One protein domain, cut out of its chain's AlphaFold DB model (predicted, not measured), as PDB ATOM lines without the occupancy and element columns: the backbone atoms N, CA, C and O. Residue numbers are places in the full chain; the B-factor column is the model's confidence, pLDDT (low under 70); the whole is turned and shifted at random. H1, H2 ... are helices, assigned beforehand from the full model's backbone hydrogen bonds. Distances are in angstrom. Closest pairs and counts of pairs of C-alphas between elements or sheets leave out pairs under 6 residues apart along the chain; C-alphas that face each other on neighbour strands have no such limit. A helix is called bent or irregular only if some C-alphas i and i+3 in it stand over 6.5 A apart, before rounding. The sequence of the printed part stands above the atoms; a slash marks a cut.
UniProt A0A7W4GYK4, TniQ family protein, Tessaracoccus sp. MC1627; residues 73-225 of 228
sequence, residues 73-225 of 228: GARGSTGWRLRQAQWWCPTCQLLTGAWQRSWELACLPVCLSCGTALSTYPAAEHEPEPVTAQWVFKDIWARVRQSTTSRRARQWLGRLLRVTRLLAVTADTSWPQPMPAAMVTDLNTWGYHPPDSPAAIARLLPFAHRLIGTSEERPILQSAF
ATOM      1  N   GLY A  73      -0.843  44.116   2.309       82.00
ATOM      2  CA  GLY A  73      -0.645  43.239   1.156       82.00
ATOM      3  C   GLY A  73       0.561  43.677   0.319       82.00
ATOM      4  O   GLY A  73       0.975  44.835   0.345       82.00
ATOM      5  N   ALA A  74       1.158  42.753  -0.426       70.69
ATOM      6  CA  ALA A  74       2.143  43.075  -1.462       70.69
ATOM      7  C   ALA A  74       1.684  42.495  -2.806       70.69
ATOM      8  O   ALA A  74       0.685  41.778  -2.874       70.69
ATOM      9  N   ARG A  75       2.404  42.789  -3.900       65.06
ATOM     10  CA  ARG A  75       2.124  42.159  -5.202       65.06
ATOM     11  C   ARG A  75       2.166  40.634  -5.040       65.06
ATOM     12  O   ARG A  75       3.209  40.082  -4.707       65.06
ATOM     13  N   GLY A  76       1.020  39.983  -5.236       59.91
ATOM     14  CA  GLY A  76       0.870  38.533  -5.091       59.91
ATOM     15  C   GLY A  76       0.745  38.010  -3.652       59.91
ATOM     16  O   GLY A  76       0.736  36.795  -3.478       59.91
ATOM     17  N   SER A  77       0.634  38.866  -2.623       66.06
ATOM     18  CA  SER A  77       0.458  38.420  -1.232       66.06
ATOM     19  C   SER A  77      -0.729  39.070  -0.515       66.06
ATOM     20  O   SER A  77      -1.004  40.265  -0.639       66.06
ATOM     21  N   THR A  78      -1.433  38.247   0.263       77.56
ATOM     22  CA  THR A  78      -2.607  38.622   1.058       77.56
ATOM     23  C   THR A  78      -2.187  39.439   2.284       77.56
ATOM     24  O   THR A  78      -1.315  39.008   3.042       77.56
ATOM     25  N   GLY A  79      -2.832  40.585   2.502       88.31
ATOM     26  CA  GLY A  79      -2.732  41.376   3.732       88.31
ATOM     27  C   GLY A  79      -4.079  41.505   4.444       88.31
ATOM     28  O   GLY A  79      -5.085  40.963   3.991       88.31
ATOM     29  N   TRP A  80      -4.089  42.238   5.555       92.06
ATOM     30  CA  TRP A  80      -5.302  42.563   6.314       92.06
ATOM     31  C   TRP A  80      -6.114  43.724   5.740       92.06
ATOM     32  O   TRP A  80      -7.279  43.872   6.093       92.06
ATOM     33  N   ARG A  81      -5.514  44.568   4.903       89.19
ATOM     34  CA  ARG A  81      -6.179  45.747   4.358       89.19
ATOM     35  C   ARG A  81      -7.291  45.355   3.391       89.19
ATOM     36  O   ARG A  81      -7.087  44.539   2.490       89.19
ATOM     37  N   LEU A  82      -8.446  45.983   3.572       85.88
ATOM     38  CA  LEU A  82      -9.594  45.862   2.684       85.88
ATOM     39  C   LEU A  82      -9.287  46.537   1.352       85.88
ATOM     40  O   LEU A  82      -8.659  47.597   1.293       85.88
ATOM     41  N   ARG A  83      -9.734  45.911   0.264       74.19
ATOM     42  CA  ARG A  83      -9.522  46.441  -1.081       74.19
ATOM     43  C   ARG A  83     -10.638  47.422  -1.445       74.19
ATOM     44  O   ARG A  83     -10.374  48.597  -1.676       74.19
ATOM     45  N   GLN A  84     -11.885  46.961  -1.457       68.19
ATOM     46  CA  GLN A  84     -13.016  47.746  -1.959       68.19
ATOM     47  C   GLN A  84     -14.001  48.171  -0.867       68.19
ATOM     48  O   GLN A  84     -14.564  49.258  -0.983       68.19
ATOM     49  N   ALA A  85     -14.157  47.386   0.202       63.94
ATOM     50  CA  ALA A  85     -15.104  47.708   1.259       63.94
ATOM     51  C   ALA A  85     -14.759  49.003   2.006       63.94
ATOM     52  O   ALA A  85     -13.629  49.234   2.446       63.94
ATOM     53  N   GLN A  86     -15.785  49.833   2.174       78.62
ATOM     54  CA  GLN A  86     -15.797  50.944   3.111       78.62
ATOM     55  C   GLN A  86     -16.563  50.485   4.341       78.62
ATOM     56  O   GLN A  86     -17.792  50.481   4.356       78.62
ATOM     57  N   TRP A  87     -15.830  50.047   5.359       90.25
ATOM     58  CA  TRP A  87     -16.441  49.803   6.652       90.25
ATOM     59  C   TRP A  87     -16.650  51.122   7.376       90.25
ATOM     60  O   TRP A  87     -15.820  52.032   7.305       90.25
ATOM     61  N   TRP A  88     -17.770  51.226   8.072       90.81
ATOM     62  CA  TRP A  88     -18.124  52.403   8.844       90.81
ATOM     63  C   TRP A  88     -18.722  51.979  10.184       90.81
ATOM     64  O   TRP A  88     -19.240  50.870  10.332       90.81
ATOM     65  N   CYS A  89     -18.596  52.843  11.188       91.38
ATOM     66  CA  CYS A  89     -19.243  52.637  12.476       91.38
ATOM     67  C   CYS A  89     -20.581  53.388  12.489       91.38
ATOM     68  O   CYS A  89     -20.541  54.621  12.424       91.38
ATOM     69  N   PRO A  90     -21.729  52.702  12.646       87.75
ATOM     70  CA  PRO A  90     -23.035  53.359  12.645       87.75
ATOM     71  C   PRO A  90     -23.202  54.357  13.797       87.75
ATOM     72  O   PRO A  90     -23.949  55.319  13.675       87.75
ATOM     73  N   THR A  91     -22.457  54.184  14.891       88.44
ATOM     74  CA  THR A  91     -22.491  55.092  16.044       88.44
ATOM     75  C   THR A  91     -21.521  56.262  15.883       88.44
ATOM     76  O   THR A  91     -21.909  57.422  15.972       88.44
ATOM     77  N   CYS A  92     -20.232  55.988  15.652       89.69
ATOM     78  CA  CYS A  92     -19.206  57.034  15.668       89.69
ATOM     79  C   CYS A  92     -19.199  57.893  14.405       89.69
ATOM     80  O   CYS A  92     -18.899  59.078  14.507       89.69
ATOM     81  N   GLN A  93     -19.529  57.334  13.237       86.88
ATOM     82  CA  GLN A  93     -19.499  58.098  11.988       86.88
ATOM     83  C   GLN A  93     -20.530  59.231  11.996       86.88
ATOM     84  O   GLN A  93     -20.236  60.316  11.503       86.88
ATOM     85  N   LEU A  94     -21.706  59.001  12.592       83.50
ATOM     86  CA  LEU A  94     -22.743  60.027  12.745       83.50
ATOM     87  C   LEU A  94     -22.301  61.179  13.661       83.50
ATOM     88  O   LEU A  94     -22.760  62.302  13.492       83.50
ATOM     89  N   LEU A  95     -21.404  60.908  14.616       84.31
ATOM     90  CA  LEU A  95     -20.919  61.900  15.575       84.31
ATOM     91  C   LEU A  95     -19.723  62.697  15.048       84.31
ATOM     92  O   LEU A  95     -19.651  63.904  15.258       84.31
ATOM     93  N   THR A  96     -18.764  62.032  14.401       83.56
ATOM     94  CA  THR A  96     -17.494  62.663  14.003       83.56
ATOM     95  C   THR A  96     -17.458  63.080  12.537       83.56
ATOM     96  O   THR A  96     -16.626  63.902  12.159       83.56
ATOM     97  N   GLY A  97     -18.298  62.481  11.686       84.56
ATOM     98  CA  GLY A  97     -18.222  62.636  10.232       84.56
ATOM     99  C   GLY A  97     -16.912  62.123   9.616       84.56
ATOM    100  O   GLY A  97     -16.663  62.367   8.437       84.56
ATOM    101  N   ALA A  98     -16.071  61.421  10.384       86.50
ATOM    102  CA  ALA A  98     -14.726  61.025   9.979       86.50
ATOM    103  C   ALA A  98     -14.547  59.503   9.998       86.50
ATOM    104  O   ALA A  98     -14.717  58.855  11.037       86.50
ATOM    105  N   TRP A  99     -14.105  58.954   8.863       90.25
ATOM    106  CA  TRP A  99     -13.753  57.542   8.752       90.25
ATOM    107  C   TRP A  99     -12.426  57.267   9.446       90.25
ATOM    108  O   TRP A  99     -11.397  57.877   9.145       90.25
ATOM    109  N   GLN A 100     -12.429  56.287  10.343       92.19
ATOM    110  CA  GLN A 100     -11.213  55.872  11.027       92.19
ATOM    111  C   GLN A 100     -10.360  54.990  10.125       92.19
ATOM    112  O   GLN A 100     -10.850  54.093   9.438       92.19
ATOM    113  N   ARG A 101      -9.044  55.188  10.193       91.88
ATOM    114  CA  ARG A 101      -8.070  54.384   9.460       91.88
ATOM    115  C   ARG A 101      -8.205  52.904   9.797       91.88
ATOM    116  O   ARG A 101      -8.174  52.088   8.889       91.88
ATOM    117  N   SER A 102      -8.382  52.547  11.071       93.06
ATOM    118  CA  SER A 102      -8.501  51.146  11.507       93.06
ATOM    119  C   SER A 102      -9.642  50.386  10.829       93.06
ATOM    120  O   SER A 102      -9.520  49.177  10.662       93.06
ATOM    121  N   TRP A 103     -10.697  51.077  10.386       92.94
ATOM    122  CA  TRP A 103     -11.828  50.467   9.682       92.94
ATOM    123  C   TRP A 103     -11.448  49.969   8.279       92.94
ATOM    124  O   TRP A 103     -12.190  49.205   7.679       92.94
ATOM    125  N   GLU A 104     -10.271  50.329   7.757       91.00
ATOM    126  CA  GLU A 104      -9.732  49.773   6.509       91.00
ATOM    127  C   GLU A 104      -9.045  48.404   6.694       91.00
ATOM    128  O   GLU A 104      -8.482  47.872   5.733       91.00
ATOM    129  N   LEU A 105      -9.028  47.835   7.907       92.69
ATOM    130  CA  LEU A 105      -8.410  46.537   8.187       92.69
ATOM    131  C   LEU A 105      -9.436  45.480   8.570       92.69
ATOM    132  O   LEU A 105     -10.124  45.597   9.580       92.69
ATOM    133  N   ALA A 106      -9.386  44.350   7.873       93.19
ATOM    134  CA  ALA A 106     -10.191  43.187   8.199       93.19
ATOM    135  C   ALA A 106      -9.878  42.584   9.573       93.19
ATOM    136  O   ALA A 106     -10.745  41.968  10.178       93.19
ATOM    137  N   CYS A 107      -8.667  42.777  10.110       94.38
ATOM    138  CA  CYS A 107      -8.357  42.361  11.481       94.38
ATOM    139  C   CYS A 107      -8.968  43.265  12.564       94.38
ATOM    140  O   CYS A 107      -8.807  42.979  13.749       94.38
ATOM    141  N   LEU A 108      -9.658  44.343  12.180       95.38
ATOM    142  CA  LEU A 108     -10.318  45.292  13.075       95.38
ATOM    143  C   LEU A 108     -11.777  45.526  12.636       95.38
ATOM    144  O   LEU A 108     -12.146  46.651  12.309       95.38
ATOM    145  N   PRO A 109     -12.634  44.491  12.662       94.56
ATOM    146  CA  PRO A 109     -14.040  44.579  12.258       94.56
ATOM    147  C   PRO A 109     -14.939  45.281  13.287       94.56
ATOM    148  O   PRO A 109     -16.161  45.201  13.197       94.56
ATOM    149  N   VAL A 110     -14.355  45.948  14.282       94.50
ATOM    150  CA  VAL A 110     -15.075  46.653  15.344       94.50
ATOM    151  C   VAL A 110     -14.544  48.069  15.488       94.50
ATOM    152  O   VAL A 110     -13.350  48.337  15.319       94.50
ATOM    153  N   CYS A 111     -15.418  48.987  15.880       93.81
ATOM    154  CA  CYS A 111     -14.999  50.315  16.267       93.81
ATOM    155  C   CYS A 111     -14.258  50.259  17.610       93.81
ATOM    156  O   CYS A 111     -14.814  49.888  18.644       93.81
ATOM    157  N   LEU A 112     -12.988  50.664  17.619       93.19
ATOM    158  CA  LEU A 112     -12.169  50.653  18.835       93.19
ATOM    159  C   LEU A 112     -12.618  51.689  19.878       93.19
ATOM    160  O   LEU A 112     -12.276  51.536  21.050       93.19
ATOM    161  N   SER A 113     -13.393  52.697  19.464       91.62
ATOM    162  CA  SER A 113     -13.938  53.735  20.344       91.62
ATOM    163  C   SER A 113     -15.181  53.254  21.095       91.62
ATOM    164  O   SER A 113     -15.194  53.295  22.319       91.62
ATOM    165  N   CYS A 114     -16.205  52.756  20.386       91.44
ATOM    166  CA  CYS A 114     -17.491  52.377  20.995       91.44
ATOM    167  C   CYS A 114     -17.720  50.862  21.141       91.44
ATOM    168  O   CYS A 114     -18.663  50.455  21.804       91.44
ATOM    169  N   GLY A 115     -16.879  50.013  20.541       91.56
ATOM    170  CA  GLY A 115     -16.975  48.549  20.654       91.56
ATOM    171  C   GLY A 115     -18.031  47.880  19.772       91.56
ATOM    172  O   GLY A 115     -18.162  46.659  19.808       91.56
ATOM    173  N   THR A 116     -18.750  48.650  18.962       91.75
ATOM    174  CA  THR A 116     -19.730  48.147  17.994       91.75
ATOM    175  C   THR A 116     -19.036  47.471  16.812       91.75
ATOM    176  O   THR A 116     -17.999  47.958  16.345       91.75
ATOM    177  N   ALA A 117     -19.614  46.383  16.301       91.12
ATOM    178  CA  ALA A 117     -19.242  45.830  15.003       91.12
ATOM    179  C   ALA A 117     -19.382  46.894  13.901       91.12
ATOM    180  O   ALA A 117     -20.299  47.715  13.909       91.12
ATOM    181  N   LEU A 118     -18.435  46.911  12.966       92.81
ATOM    182  CA  LEU A 118     -18.531  47.775  11.795       92.81
ATOM    183  C   LEU A 118     -19.576  47.218  10.824       92.81
ATOM    184  O   LEU A 118     -19.884  46.026  10.829       92.81
ATOM    185  N   SER A 119     -20.079  48.083   9.953       89.56
ATOM    186  CA  SER A 119     -20.989  47.718   8.868       89.56
ATOM    187  C   SER A 119     -20.359  48.075   7.528       89.56
ATOM    188  O   SER A 119     -19.479  48.935   7.455       89.56
ATOM    189  N   THR A 120     -20.797  47.430   6.452       86.75
ATOM    190  CA  THR A 120     -20.479  47.868   5.090       86.75
ATOM    191  C   THR A 120     -21.252  49.147   4.755       86.75
ATOM    192  O   THR A 120     -22.341  49.385   5.281       86.75
ATOM    193  N   TYR A 121     -20.652  50.009   3.933       78.69
ATOM    194  CA  TYR A 121     -21.296  51.196   3.375       78.69
ATOM    195  C   TYR A 121     -21.751  50.929   1.923       78.69
ATOM    196  O   TYR A 121     -20.959  50.371   1.157       78.69
ATOM    197  N   PRO A 122     -22.963  51.357   1.511       71.12
ATOM    198  CA  PRO A 122     -23.989  52.014   2.327       71.12
ATOM    199  C   PRO A 122     -24.560  51.077   3.398       71.12
ATOM    200  O   PRO A 122     -24.525  49.859   3.248       71.12
ATOM    201  N   ALA A 123     -25.037  51.673   4.490       66.94
ATOM    202  CA  ALA A 123     -25.574  50.954   5.635       66.94
ATOM    203  C   ALA A 123     -26.668  49.973   5.210       66.94
ATOM    204  O   ALA A 123     -27.682  50.385   4.649       66.94
ATOM    205  N   ALA A 124     -26.496  48.695   5.527       65.12
ATOM    206  CA  ALA A 124     -27.650  47.821   5.640       65.12
ATOM    207  C   ALA A 124     -28.414  48.205   6.918       65.12
ATOM    208  O   ALA A 124     -27.783  48.506   7.933       65.12
ATOM    209  N   GLU A 125     -29.747  48.185   6.877       62.84
ATOM    210  CA  GLU A 125     -30.606  48.395   8.049       62.84
ATOM    211  C   GLU A 125     -30.372  47.268   9.065       62.84
ATOM    212  O   GLU A 125     -30.999  46.217   9.012       62.84
ATOM    213  N   HIS A 126     -29.396  47.451   9.949       65.81
ATOM    214  CA  HIS A 126     -29.086  46.528  11.030       65.81
ATOM    215  C   HIS A 126     -28.811  47.325  12.293       65.81
ATOM    216  O   HIS A 126     -28.144  48.366  12.261       65.81
ATOM    217  N   GLU A 127     -29.315  46.820  13.414       73.25
ATOM    218  CA  GLU A 127     -29.021  47.414  14.706       73.25
ATOM    219  C   GLU A 127     -27.524  47.281  15.035       73.25
ATOM    220  O   GLU A 127     -26.908  46.249  14.741       73.25
ATOM    221  N   PRO A 128     -26.911  48.312  15.643       77.31
ATOM    222  CA  PRO A 128     -25.522  48.259  16.078       77.31
ATOM    223  C   PRO A 128     -25.285  47.099  17.062       77.31
ATOM    224  O   PRO A 128     -25.705  47.167  18.213       77.31
ATOM    225  N   GLU A 129     -24.566  46.051  16.647       80.50
ATOM    226  CA  GLU A 129     -24.248  44.910  17.520       80.50
ATOM    227  C   GLU A 129     -22.987  45.212  18.363       80.50
ATOM    228  O   GLU A 129     -21.895  45.402  17.803       80.50
ATOM    229  N   PRO A 130     -23.083  45.291  19.705       82.38
ATOM    230  CA  PRO A 130     -21.912  45.426  20.563       82.38
ATOM    231  C   PRO A 130     -21.121  44.115  20.602       82.38
ATOM    232  O   PRO A 130     -21.687  43.034  20.743       82.38
ATOM    233  N   VAL A 131     -19.791  44.203  20.531       84.38
ATOM    234  CA  VAL A 131     -18.930  43.012  20.544       84.38
ATOM    235  C   VAL A 131     -18.313  42.800  21.925       84.38
ATOM    236  O   VAL A 131     -17.434  43.548  22.355       84.38
ATOM    237  N   THR A 132     -18.712  41.716  22.596       77.25
ATOM    238  CA  THR A 132     -18.273  41.355  23.960       77.25
ATOM    239  C   THR A 132     -16.751  41.206  24.089       77.25
ATOM    240  O   THR A 132     -16.163  41.526  25.120       77.25
ATOM    241  N   ALA A 133     -16.067  40.769  23.027       83.81
ATOM    242  CA  ALA A 133     -14.618  40.552  23.008       83.81
ATOM    243  C   ALA A 133     -13.810  41.775  22.517       83.81
ATOM    244  O   ALA A 133     -12.763  41.606  21.890       83.81
ATOM    245  N   GLN A 134     -14.257  43.009  22.790       88.25
ATOM    246  CA  GLN A 134     -13.600  44.236  22.298       88.25
ATOM    247  C   GLN A 134     -12.087  44.293  22.606       88.25
ATOM    248  O   GLN A 134     -11.296  44.809  21.810       88.25
ATOM    249  N   TRP A 135     -11.664  43.750  23.752       89.31
ATOM    250  CA  TRP A 135     -10.261  43.722  24.176       89.31
ATOM    251  C   TRP A 135      -9.346  42.988  23.176       89.31
ATOM    252  O   TRP A 135      -8.207  43.418  22.989       89.31
ATOM    253  N   VAL A 136      -9.848  41.964  22.466       93.50
ATOM    254  CA  VAL A 136      -9.108  41.238  21.414       93.50
ATOM    255  C   VAL A 136      -8.655  42.210  20.333       93.50
ATOM    256  O   VAL A 136      -7.498  42.216  19.919       93.50
ATOM    257  N   PHE A 137      -9.564  43.073  19.890       95.00
ATOM    258  CA  PHE A 137      -9.301  44.004  18.800       95.00
ATOM    259  C   PHE A 137      -8.399  45.157  19.236       95.00
ATOM    260  O   PHE A 137      -7.605  45.650  18.436       95.00
ATOM    261  N   LYS A 138      -8.448  45.544  20.517       94.31
ATOM    262  CA  LYS A 138      -7.480  46.486  21.098       94.31
ATOM    263  C   LYS A 138      -6.062  45.894  21.109       94.31
ATOM    264  O   LYS A 138      -5.129  46.594  20.716       94.31
ATOM    265  N   ASP A 139      -5.897  44.616  21.467       95.06
ATOM    266  CA  ASP A 139      -4.600  43.920  21.382       95.06
ATOM    267  C   ASP A 139      -4.116  43.777  19.929       95.06
ATOM    268  O   ASP A 139      -2.979  44.135  19.608       95.06
ATOM    269  N   ILE A 140      -4.995  43.353  19.012       96.62
ATOM    270  CA  ILE A 140      -4.676  43.299  17.579       96.62
ATOM    271  C   ILE A 140      -4.206  44.674  17.096       96.62
ATOM    272  O   ILE A 140      -3.171  44.763  16.434       96.62
ATOM    273  N   TRP A 141      -4.905  45.754  17.453       96.75
ATOM    274  CA  TRP A 141      -4.520  47.102  17.046       96.75
ATOM    275  C   TRP A 141      -3.161  47.526  17.607       96.75
ATOM    276  O   TRP A 141      -2.345  48.099  16.879       96.75
ATOM    277  N   ALA A 142      -2.869  47.200  18.867       95.81
ATOM    278  CA  ALA A 142      -1.554  47.442  19.450       95.81
ATOM    279  C   ALA A 142      -0.450  46.730  18.648       95.81
ATOM    280  O   ALA A 142       0.568  47.342  18.312       95.81
ATOM    281  N   ARG A 143      -0.680  45.476  18.247       96.50
ATOM    282  CA  ARG A 143       0.261  44.698  17.424       96.50
ATOM    283  C   ARG A 143       0.387  45.240  16.004       96.50
ATOM    284  O   ARG A 143       1.495  45.269  15.469       96.50
ATOM    285  N   VAL A 144      -0.702  45.720  15.401       96.44
ATOM    286  CA  VAL A 144      -0.668  46.428  14.110       96.44
ATOM    287  C   VAL A 144       0.257  47.636  14.213       96.44
ATOM    288  O   VAL A 144       1.193  47.742  13.424       96.44
ATOM    289  N   ARG A 145       0.084  48.490  15.225       95.38
ATOM    290  CA  ARG A 145       0.945  49.666  15.437       95.38
ATOM    291  C   ARG A 145       2.409  49.291  15.668       95.38
ATOM    292  O   ARG A 145       3.289  49.912  15.087       95.38
ATOM    293  N   GLN A 146       2.676  48.251  16.459       96.38
ATOM    294  CA  GLN A 146       4.035  47.746  16.694       96.38
ATOM    295  C   GLN A 146       4.672  47.128  15.446       96.38
ATOM    296  O   GLN A 146       5.892  47.014  15.370       96.38
ATOM    297  N   SER A 147       3.882  46.697  14.461       96.00
ATOM    298  CA  SER A 147       4.399  45.998  13.282       96.00
ATOM    299  C   SER A 147       5.323  46.856  12.417       96.00
ATOM    300  O   SER A 147       6.148  46.300  11.693       96.00
ATOM    301  N   THR A 148       5.257  48.184  12.520       94.00
ATOM    302  CA  THR A 148       6.175  49.089  11.817       94.00
ATOM    303  C   THR A 148       7.623  48.877  12.266       94.00
ATOM    304  O   THR A 148       8.520  48.875  11.428       94.00
ATOM    305  N   THR A 149       7.858  48.544  13.539       95.62
ATOM    306  CA  THR A 149       9.206  48.377  14.118       95.62
ATOM    307  C   THR A 149       9.514  46.953  14.599       95.62
ATOM    308  O   THR A 149      10.677  46.563  14.659       95.62
ATOM    309  N   SER A 150       8.506  46.128  14.897       96.06
ATOM    310  CA  SER A 150       8.680  44.814  15.532       96.06
ATOM    311  C   SER A 150       8.466  43.641  14.573       96.06
ATOM    312  O   SER A 150       7.349  43.359  14.126       96.06
ATOM    313  N   ARG A 151       9.526  42.854  14.330       94.88
ATOM    314  CA  ARG A 151       9.444  41.590  13.568       94.88
ATOM    315  C   ARG A 151       8.502  40.575  14.224       94.88
ATOM    316  O   ARG A 151       7.785  39.873  13.512       94.88
ATOM    317  N   ARG A 152       8.466  40.514  15.560       94.38
ATOM    318  CA  ARG A 152       7.577  39.609  16.311       94.38
ATOM    319  C   ARG A 152       6.111  39.957  16.067       94.38
ATOM    320  O   ARG A 152       5.319  39.060  15.788       94.38
ATOM    321  N   ALA A 153       5.766  41.246  16.086       94.62
ATOM    322  CA  ALA A 153       4.414  41.700  15.770       94.62
ATOM    323  C   ALA A 153       4.021  41.330  14.328       94.62
ATOM    324  O   ALA A 153       2.956  40.756  14.110       94.62
ATOM    325  N   ARG A 154       4.921  41.541  13.351       94.94
ATOM    326  CA  ARG A 154       4.702  41.132  11.947       94.94
ATOM    327  C   ARG A 154       4.423  39.635  11.811       94.94
ATOM    328  O   ARG A 154       3.481  39.245  11.123       94.94
ATOM    329  N   GLN A 155       5.231  38.801  12.466       93.88
ATOM    330  CA  GLN A 155       5.070  37.344  12.450       93.88
ATOM    331  C   GLN A 155       3.756  36.912  13.097       93.88
ATOM    332  O   GLN A 155       3.075  36.042  12.557       93.88
ATOM    333  N   TRP A 156       3.390  37.524  14.223       94.94
ATOM    334  CA  TRP A 156       2.135  37.243  14.906       94.94
ATOM    335  C   TRP A 156       0.930  37.598  14.025       94.94
ATOM    336  O   TRP A 156       0.069  36.754  13.815       94.94
ATOM    337  N   LEU A 157       0.925  38.778  13.399       95.25
ATOM    338  CA  LEU A 157      -0.143  39.206  12.486       95.25
ATOM    339  C   LEU A 157      -0.252  38.309  11.247       95.25
ATOM    340  O   LEU A 157      -1.355  38.023  10.786       95.25
ATOM    341  N   GLY A 158       0.879  37.832  10.720       93.12
ATOM    342  CA  GLY A 158       0.897  36.868   9.617       93.12
ATOM    343  C   GLY A 158       0.430  35.464  10.024       93.12
ATOM    344  O   GLY A 158      -0.129  34.734   9.208       93.12
ATOM    345  N   ARG A 159       0.640  35.052  11.282       93.88
ATOM    346  CA  ARG A 159       0.045  33.822  11.835       93.88
ATOM    347  C   ARG A 159      -1.458  33.989  12.029       93.88
ATOM    348  O   ARG A 159      -2.194  33.115  11.584       93.88
ATOM    349  N   LEU A 160      -1.894  35.119  12.590       94.94
ATOM    350  CA  LEU A 160      -3.310  35.448  12.742       94.94
ATOM    351  C   LEU A 160      -4.022  35.364  11.399       94.94
ATOM    352  O   LEU A 160      -5.033  34.681  11.311       94.94
ATOM    353  N   LEU A 161      -3.460  35.964  10.345       93.06
ATOM    354  CA  LEU A 161      -4.077  35.951   9.018       93.06
ATOM    355  C   LEU A 161      -4.257  34.527   8.499       93.06
ATOM    356  O   LEU A 161      -5.332  34.171   8.033       93.06
ATOM    357  N   ARG A 162      -3.220  33.691   8.610       91.44
ATOM    358  CA  ARG A 162      -3.274  32.296   8.151       91.44
ATOM    359  C   ARG A 162      -4.300  31.465   8.917       91.44
ATOM    360  O   ARG A 162      -5.062  30.743   8.288       91.44
ATOM    361  N   VAL A 163      -4.338  31.582  10.244       92.62
ATOM    362  CA  VAL A 163      -5.292  30.827  11.072       92.62
ATOM    363  C   VAL A 163      -6.720  31.314  10.849       92.62
ATOM    364  O   VAL A 163      -7.619  30.501  10.693       92.62
ATOM    365  N   THR A 164      -6.922  32.628  10.756       92.50
ATOM    366  CA  THR A 164      -8.231  33.233  10.466       92.50
ATOM    367  C   THR A 164      -8.763  32.750   9.115       92.50
ATOM    368  O   THR A 164      -9.908  32.329   9.022       92.50
ATOM    369  N   ARG A 165      -7.906  32.713   8.086       91.19
ATOM    370  CA  ARG A 165      -8.248  32.168   6.763       91.19
ATOM    371  C   ARG A 165      -8.631  30.697   6.809       91.19
ATOM    372  O   ARG A 165      -9.612  30.314   6.188       91.19
ATOM    373  N   LEU A 166      -7.860  29.888   7.535       90.38
ATOM    374  CA  LEU A 166      -8.156  28.468   7.685       90.38
ATOM    375  C   LEU A 166      -9.525  28.266   8.338       90.38
ATOM    376  O   LEU A 166     -10.348  27.545   7.796       90.38
ATOM    377  N   LEU A 167      -9.773  28.959   9.454       90.44
ATOM    378  CA  LEU A 167     -11.054  28.908  10.152       90.44
ATOM    379  C   LEU A 167     -12.215  29.362   9.265       90.44
ATOM    380  O   LEU A 167     -13.296  28.800   9.375       90.44
ATOM    381  N   ALA A 168     -12.005  30.373   8.416       90.25
ATOM    382  CA  ALA A 168     -13.045  30.895   7.538       90.25
ATOM    383  C   ALA A 168     -13.478  29.858   6.495       90.25
ATOM    384  O   ALA A 168     -14.670  29.657   6.319       90.25
ATOM    385  N   VAL A 169     -12.522  29.154   5.879       87.44
ATOM    386  CA  VAL A 169     -12.789  28.098   4.880       87.44
ATOM    387  C   VAL A 169     -13.434  26.854   5.501       87.44
ATOM    388  O   VAL A 169     -14.102  26.091   4.811       87.44
ATOM    389  N   THR A 170     -13.227  26.624   6.799       87.56
ATOM    390  CA  THR A 170     -13.836  25.504   7.529       87.56
ATOM    391  C   THR A 170     -15.108  25.894   8.279       87.56
ATOM    392  O   THR A 170     -15.664  25.053   8.978       87.56
ATOM    393  N   ALA A 171     -15.536  27.158   8.219       87.31
ATOM    394  CA  ALA A 171     -16.705  27.613   8.953       87.31
ATOM    395  C   ALA A 171     -17.977  27.031   8.325       87.31
ATOM    396  O   ALA A 171     -18.170  27.072   7.111       87.31
ATOM    397  N   ASP A 172     -18.869  26.533   9.174       88.00
ATOM    398  CA  ASP A 172     -20.228  26.154   8.813       88.00
ATOM    399  C   ASP A 172     -21.241  26.906   9.691       88.00
ATOM    400  O   ASP A 172     -20.880  27.712  10.553       88.00
ATOM    401  N   THR A 173     -22.532  26.662   9.465       88.69
ATOM    402  CA  THR A 173     -23.614  27.350  10.196       88.69
ATOM    403  C   THR A 173     -23.651  27.036  11.692       88.69
ATOM    404  O   THR A 173     -24.297  27.764  12.443       88.69
ATOM    405  N   SER A 174     -22.944  25.998  12.142       85.94
ATOM    406  CA  SER A 174     -22.827  25.613  13.548       85.94
ATOM    407  C   SER A 174     -21.582  26.193  14.235       85.94
ATOM    408  O   SER A 174     -21.462  26.115  15.459       85.94
ATOM    409  N   TRP A 175     -20.657  26.793  13.477       68.25
ATOM    410  CA  TRP A 175     -19.305  27.060  13.953       68.25
ATOM    411  C   TRP A 175     -19.072  28.494  14.418       68.25
ATOM    412  O   TRP A 175     -19.393  29.447  13.713       68.25
ATOM    413  N   PRO A 176     -18.310  28.699  15.499       67.38
ATOM    414  CA  PRO A 176     -18.292  27.966  16.776       67.38
ATOM    415  C   PRO A 176     -19.487  28.345  17.680       67.38
ATOM    416  O   PRO A 176     -19.641  27.839  18.788       67.38
ATOM    417  N   GLN A 177     -20.302  29.285  17.212       78.69
ATOM    418  CA  GLN A 177     -21.655  29.588  17.650       78.69
ATOM    419  C   GLN A 177     -22.497  29.687  16.374       78.69
ATOM    420  O   GLN A 177     -21.931  30.012  15.329       78.69
ATOM    421  N   PRO A 178     -23.821  29.465  16.426       83.75
ATOM    422  CA  PRO A 178     -24.654  29.546  15.236       83.75
ATOM    423  C   PRO A 178     -24.464  30.863  14.468       83.75
ATOM    424  O   PRO A 178     -24.564  31.957  15.037       83.75
ATOM    425  N   MET A 179     -24.184  30.758  13.167       84.69
ATOM    426  CA  MET A 179     -24.037  31.895  12.255       84.69
ATOM    427  C   MET A 179     -25.027  31.778  11.090       84.69
ATOM    428  O   MET A 179     -25.264  30.670  10.601       84.69
ATOM    429  N   PRO A 180     -25.588  32.900  10.600       86.88
ATOM    430  CA  PRO A 180     -26.421  32.887   9.402       86.88
ATOM    431  C   PRO A 180     -25.671  32.301   8.202       86.88
ATOM    432  O   PRO A 180     -24.490  32.589   8.007       86.88
ATOM    433  N   ALA A 181     -26.364  31.544   7.348       88.31
ATOM    434  CA  ALA A 181     -25.756  30.941   6.158       88.31
ATOM    435  C   ALA A 181     -25.072  31.981   5.250       88.31
ATOM    436  O   ALA A 181     -23.972  31.731   4.774       88.31
ATOM    437  N   ALA A 182     -25.664  33.172   5.096       86.25
ATOM    438  CA  ALA A 182     -25.064  34.276   4.341       86.25
ATOM    439  C   ALA A 182     -23.689  34.694   4.896       86.25
ATOM    440  O   ALA A 182     -22.743  34.886   4.140       86.25
ATOM    441  N   MET A 183     -23.549  34.739   6.224       87.12
ATOM    442  CA  MET A 183     -22.292  35.069   6.896       87.12
ATOM    443  C   MET A 183     -21.217  34.007   6.636       87.12
ATOM    444  O   MET A 183     -20.049  34.333   6.440       87.12
ATOM    445  N   VAL A 184     -21.611  32.732   6.607       87.50
ATOM    446  CA  VAL A 184     -20.716  31.621   6.261       87.50
ATOM    447  C   VAL A 184     -20.305  31.692   4.791       87.50
ATOM    448  O   VAL A 184     -19.130  31.525   4.473       87.50
ATOM    449  N   THR A 185     -21.245  31.984   3.888       87.56
ATOM    450  CA  THR A 185     -20.951  32.197   2.466       87.56
ATOM    451  C   THR A 185     -19.930  33.318   2.278       87.56
ATOM    452  O   THR A 185     -18.960  33.110   1.552       87.56
ATOM    453  N   ASP A 186     -20.081  34.442   2.985       85.75
ATOM    454  CA  ASP A 186     -19.113  35.543   2.964       85.75
ATOM    455  C   ASP A 186     -17.734  35.105   3.476       85.75
ATOM    456  O   ASP A 186     -16.713  35.419   2.871       85.75
ATOM    457  N   LEU A 187     -17.661  34.343   4.575       87.69
ATOM    458  CA  LEU A 187     -16.381  33.823   5.081       87.69
ATOM    459  C   LEU A 187     -15.684  32.920   4.061       87.69
ATOM    460  O   LEU A 187     -14.463  32.991   3.903       87.69
ATOM    461  N   ASN A 188     -16.451  32.121   3.327       84.62
ATOM    462  CA  ASN A 188     -15.924  31.229   2.301       84.62
ATOM    463  C   ASN A 188     -15.361  31.973   1.082       84.62
ATOM    464  O   ASN A 188     -14.593  31.387   0.317       84.62
ATOM    465  N   THR A 189     -15.639  33.273   0.917       83.88
ATOM    466  CA  THR A 189     -15.002  34.088  -0.130       83.88
ATOM    467  C   THR A 189     -13.595  34.560   0.241       83.88
ATOM    468  O   THR A 189     -13.012  35.354  -0.504       83.88
ATOM    469  N   TRP A 190     -13.022  34.115   1.370       84.00
ATOM    470  CA  TRP A 190     -11.692  34.525   1.833       84.00
ATOM    471  C   TRP A 190     -10.554  33.981   0.944       84.00
ATOM    472  O   TRP A 190      -9.780  33.093   1.310       84.00
ATOM    473  N   GLY A 191     -10.417  34.574  -0.241       77.25
ATOM    474  CA  GLY A 191      -9.372  34.300  -1.219       77.25
ATOM    475  C   GLY A 191      -8.110  35.134  -0.979       77.25
ATOM    476  O   GLY A 191      -7.502  35.105   0.094       77.25
ATOM    477  N   TYR A 192      -7.685  35.880  -2.002       73.56
ATOM    478  CA  TYR A 192      -6.512  36.764  -1.933       73.56
ATOM    479  C   TYR A 192      -6.714  38.008  -1.063       73.56
ATOM    480  O   TYR A 192      -5.725  38.630  -0.672       73.56
ATOM    481  N   HIS A 193      -7.962  38.353  -0.756       74.44
ATOM    482  CA  HIS A 193      -8.339  39.468   0.100       74.44
ATOM    483  C   HIS A 193      -9.284  38.972   1.202       74.44
ATOM    484  O   HIS A 193      -9.958  37.957   1.000       74.44
ATOM    485  N   PRO A 194      -9.309  39.639   2.368       82.50
ATOM    486  CA  PRO A 194     -10.327  39.375   3.374       82.50
ATOM    487  C   PRO A 194     -11.740  39.613   2.824       82.50
ATOM    488  O   PRO A 194     -11.888  40.452   1.933       82.50
ATOM    489  N   PRO A 195     -12.757  38.904   3.345       82.81
ATOM    490  CA  PRO A 195     -14.139  39.129   2.968       82.81
ATOM    491  C   PRO A 195     -14.624  40.487   3.474       82.81
ATOM    492  O   PRO A 195     -14.088  41.048   4.433       82.81
ATOM    493  N   ASP A 196     -15.666  41.006   2.836       81.19
ATOM    494  CA  ASP A 196     -16.162  42.352   3.111       81.19
ATOM    495  C   ASP A 196     -17.117  42.411   4.318       81.19
ATOM    496  O   ASP A 196     -17.492  43.508   4.719       81.19
ATOM    497  N   SER A 197     -17.473  41.267   4.918       86.25
ATOM    498  CA  SER A 197     -18.432  41.144   6.029       86.25
ATOM    499  C   SER A 197     -17.765  41.340   7.403       86.25
ATOM    500  O   SER A 197     -17.116  40.415   7.912       86.25
ATOM    501  N   PRO A 198     -17.909  42.513   8.056       89.88
ATOM    502  CA  PRO A 198     -17.230  42.780   9.320       89.88
ATOM    503  C   PRO A 198     -17.794  41.908  10.444       89.88
ATOM    504  O   PRO A 198     -17.027  41.346  11.219       89.88
ATOM    505  N   ALA A 199     -19.118  41.723  10.500       87.00
ATOM    506  CA  ALA A 199     -19.777  40.892  11.509       87.00
ATOM    507  C   ALA A 199     -19.266  39.440  11.486       87.00
ATOM    508  O   ALA A 199     -18.942  38.876  12.535       87.00
ATOM    509  N   ALA A 200     -19.093  38.866  10.290       87.19
ATOM    510  CA  ALA A 200     -18.530  37.529  10.120       87.19
ATOM    511  C   ALA A 200     -17.112  37.425  10.693       87.19
ATOM    512  O   ALA A 200     -16.781  36.523  11.468       87.19
ATOM    513  N   ILE A 201     -16.266  38.395  10.343       91.00
ATOM    514  CA  ILE A 201     -14.874  38.423  10.783       91.00
ATOM    515  C   ILE A 201     -14.776  38.695  12.295       91.00
ATOM    516  O   ILE A 201     -13.921  38.114  12.970       91.00
ATOM    517  N   ALA A 202     -15.665  39.524  12.851       91.56
ATOM    518  CA  ALA A 202     -15.727  39.837  14.278       91.56
ATOM    519  C   ALA A 202     -16.034  38.604  15.135       91.56
ATOM    520  O   ALA A 202     -15.475  38.469  16.224       91.56
ATOM    521  N   ARG A 203     -16.855  37.674  14.631       88.00
ATOM    522  CA  ARG A 203     -17.129  36.394  15.303       88.00
ATOM    523  C   ARG A 203     -15.940  35.440  15.250       88.00
ATOM    524  O   ARG A 203     -15.680  34.728  16.215       88.00
ATOM    525  N   LEU A 204     -15.181  35.453  14.157       89.56
ATOM    526  CA  LEU A 204     -14.110  34.488  13.911       89.56
ATOM    527  C   LEU A 204     -12.768  34.873  14.560       89.56
ATOM    528  O   LEU A 204     -12.058  34.018  15.105       89.56
ATOM    529  N   LEU A 205     -12.411  36.158  14.547       92.81
ATOM    530  CA  LEU A 205     -11.114  36.642  15.032       92.81
ATOM    531  C   LEU A 205     -10.800  36.312  16.500       92.81
ATOM    532  O   LEU A 205      -9.656  35.939  16.762       92.81
ATOM    533  N   PRO A 206     -11.742  36.377  17.461       92.06
ATOM    534  CA  PRO A 206     -11.480  35.962  18.841       92.06
ATOM    535  C   PRO A 206     -11.045  34.494  18.974       92.06
ATOM    536  O   PRO A 206     -10.269  34.149  19.867       92.06
ATOM    537  N   PHE A 207     -11.504  33.607  18.087       90.62
ATOM    538  CA  PHE A 207     -11.061  32.210  18.059       90.62
ATOM    539  C   PHE A 207      -9.661  32.089  17.465       90.62
ATOM    540  O   PHE A 207      -8.794  31.464  18.073       90.62
ATOM    541  N   ALA A 208      -9.407  32.756  16.335       92.56
ATOM    542  CA  ALA A 208      -8.079  32.794  15.729       92.56
ATOM    543  C   ALA A 208      -7.027  33.366  16.693       92.56
ATOM    544  O   ALA A 208      -5.951  32.790  16.842       92.56
ATOM    545  N   HIS A 209      -7.365  34.460  17.385       93.44
ATOM    546  CA  HIS A 209      -6.537  35.109  18.402       93.44
ATOM    547  C   HIS A 209      -6.154  34.132  19.516       93.44
ATOM    548  O   HIS A 209      -4.967  33.951  19.781       93.44
ATOM    549  N   ARG A 210      -7.131  33.408  20.082       89.25
ATOM    550  CA  ARG A 210      -6.890  32.394  21.123       89.25
ATOM    551  C   ARG A 210      -5.989  31.251  20.664       89.25
ATOM    552  O   ARG A 210      -5.161  30.785  21.443       89.25
ATOM    553  N   LEU A 211      -6.131  30.797  19.419       89.44
ATOM    554  CA  LEU A 211      -5.324  29.698  18.878       89.44
ATOM    555  C   LEU A 211      -3.850  30.074  18.695       89.44
ATOM    556  O   LEU A 211      -2.982  29.212  18.821       89.44
ATOM    557  N   ILE A 212      -3.562  31.344  18.397       89.25
ATOM    558  CA  ILE A 212      -2.188  31.827  18.196       89.25
ATOM    559  C   ILE A 212      -1.585  32.514  19.424       89.25
ATOM    560  O   ILE A 212      -0.398  32.858  19.395       89.25
ATOM    561  N   GLY A 213      -2.394  32.765  20.457       75.31
ATOM    562  CA  GLY A 213      -1.950  33.292  21.743       75.31
ATOM    563  C   GLY A 213      -0.882  32.387  22.357       75.31
ATOM    564  O   GLY A 213      -0.910  31.162  22.198       75.31
ATOM    565  N   THR A 214       0.109  32.980  23.018       57.50
ATOM    566  CA  THR A 214       1.180  32.205  23.663       57.50
ATOM    567  C   THR A 214       0.645  31.445  24.884       57.50
ATOM    568  O   THR A 214      -0.338  31.860  25.490       57.50
ATOM    569  N   SER A 215       1.289  30.333  25.272       49.75
ATOM    570  CA  SER A 215       0.875  29.494  26.418       49.75
ATOM    571  C   SER A 215       0.695  30.277  27.732       49.75
ATOM    572  O   SER A 215      -0.096  29.865  28.574       49.75
ATOM    573  N   GLU A 216       1.388  31.408  27.887       49.72
ATOM    574  CA  GLU A 216       1.305  32.307  29.049       49.72
ATOM    575  C   GLU A 216       0.017  33.158  29.089       49.72
ATOM    576  O   GLU A 216      -0.389  33.602  30.156       49.72
ATOM    577  N   GLU A 217      -0.674  33.351  27.959       49.06
ATOM    578  CA  GLU A 217      -1.865  34.217  27.849       49.06
ATOM    579  C   GLU A 217      -3.193  33.438  28.008       49.06
ATOM    580  O   GLU A 217      -4.258  34.037  28.150       49.06
ATOM    581  N   ARG A 218      -3.163  32.095  28.032       45.78
ATOM    582  CA  ARG A 218      -4.361  31.236  28.189       45.78
ATOM    583  C   ARG A 218      -5.154  31.424  29.500       45.78
ATOM    584  O   ARG A 218      -6.379  31.326  29.419       45.78
ATOM    585  N   PRO A 219      -4.548  31.692  30.676       40.94
ATOM    586  CA  PRO A 219      -5.301  31.753  31.934       40.94
ATOM    587  C   PRO A 219      -6.215  32.982  32.047       40.94
ATOM    588  O   PRO A 219      -7.319  32.878  32.577       40.94
ATOM    589  N   ILE A 220      -5.797  34.130  31.502       45.94
ATOM    590  CA  ILE A 220      -6.547  35.401  31.574       45.94
ATOM    591  C   ILE A 220      -7.800  35.350  30.685       45.94
ATOM    592  O   ILE A 220      -8.827  35.949  30.992       45.94
ATOM    593  N   LEU A 221      -7.748  34.572  29.601       41.62
ATOM    594  CA  LEU A 221      -8.863  34.421  28.663       41.62
ATOM    595  C   LEU A 221      -9.889  33.374  29.102       41.62
ATOM    596  O   LEU A 221     -11.019  33.397  28.623       41.62
ATOM    597  N   GLN A 222      -9.519  32.463  30.005       42.25
ATOM    598  CA  GLN A 222     -10.435  31.463  30.556       42.25
ATOM    599  C   GLN A 222     -11.268  31.997  31.728       42.25
ATOM    600  O   GLN A 222     -12.378  31.516  31.933       42.25
ATOM    601  N   SER A 223     -10.778  32.989  32.480       43.44
ATOM    602  CA  SER A 223     -11.526  33.585  33.598       43.44
ATOM    603  C   SER A 223     -12.581  34.599  33.145       43.44
ATOM    604  O   SER A 223     -13.649  34.659  33.745       43.44
ATOM    605  N   ALA A 224     -12.340  35.332  32.053       43.38
ATOM    606  CA  ALA A 224     -13.275  36.335  31.526       43.38
ATOM    607  C   ALA A 224     -14.533  35.752  30.843       43.38
ATOM    608  O   ALA A 224     -15.460  36.494  30.544       43.38
ATOM    609  N   PHE A 225     -14.568  34.438  30.590       46.03
ATOM    610  CA  PHE A 225     -15.658  33.760  29.869       46.03
ATOM    611  C   PHE A 225     -16.272  32.579  30.641       46.03
ATOM    612  O   PHE A 225     -17.014  31.795  30.061       46.03
TER     613      PHE A 225
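AT A GLANCE: This is residues 73 to 225 of the 228 residues of the protein "TniQ family protein" of Tessaracoccus sp. MC1627 (UniProt A0A7W4GYK4). A long helix, H4, runs along one side of a rounded body, with H3 packed on its residues 153 to 157, H6 crossing it on the inside and H5 meeting its residues 168 to 169. Beyond these crossed helices, much of the body is loops with the two short helices H1 and H2, and the short helix H7 follows H6 at the body's edge. The printed part has 153 residues with seven named helices, H1 to H7 in chain order, and no named strand. It is all helix by class, though under half of the residues, 70 of 153, are in named elements. It is compact, with a radius of gyration of the C-alphas of 15.0 A, and spans 41 by 38 by 37 A.

IN THESE COORDINATES: H4, residues 151 to 169, is the longest helix, 27.4 A from C-alpha 151 at (9.444, 41.590, 13.568) to C-alpha 169 at (-12.789, 28.098, 4.880). H6, residues 198 to 212, measures 20.6 A and is only just irregular: C-alphas 203 and 206 are 6.7 A apart. H3, residues 134 to 146, measures 18.8 A, and H5, residues 181 to 188, 10.6 A. The short ones are H1, residues 92 to 96, from C-alpha 92 at (-19.206, 57.034, 15.668), H2, residues 101 to 104, and H7, residues 218 to 223.

HOW THE PARTS SIT: H4 is the hub and touches three helices. It touches H6 at a steep tilt of 60 degrees, opposite ways, with C-alphas 164 and 208 closest at 5.3 A. With residues 153 to 157 alone it touches H3, at a steep tilt of 46 degrees, opposite ways; C-alphas 143 and 153 are closest at 5.4 A. With residues 168 to 169 alone it touches H5, C-alphas 168 and 187 being closest at 5.1 A. H6 touches H5 with residues 199 to 201 alone, C-alphas 183 and 200 being closest at 5.5 A. H2 and H3 are close but not clearly touching, with C-alphas 102 and 141 at 7.9 A, and so are H6 and H7, with C-alphas 210 and 218 at 7.6 A. H1 and H2 are apart. Residues 87 to 88 make a short antiparallel pairing with residues 119 to 120. Every O i to N i+4 pair is within hydrogen-bond range in H1, H3, H4, H5 and H7, and 9 of 11 are in H6; H2 is too short for such a pair.

THE WHOLE: The two C-alphas farthest apart, those of Arg 75 and Ser 223, are 42.0 A apart. The printed part has no cut. The links H2 to H3, 29 residues, and H4 to H5, 11 residues, are long. The mean pLDDT of the printed part is 83.6, with 23 residues under 70, among them residues 123 to 126 and 214 to 225.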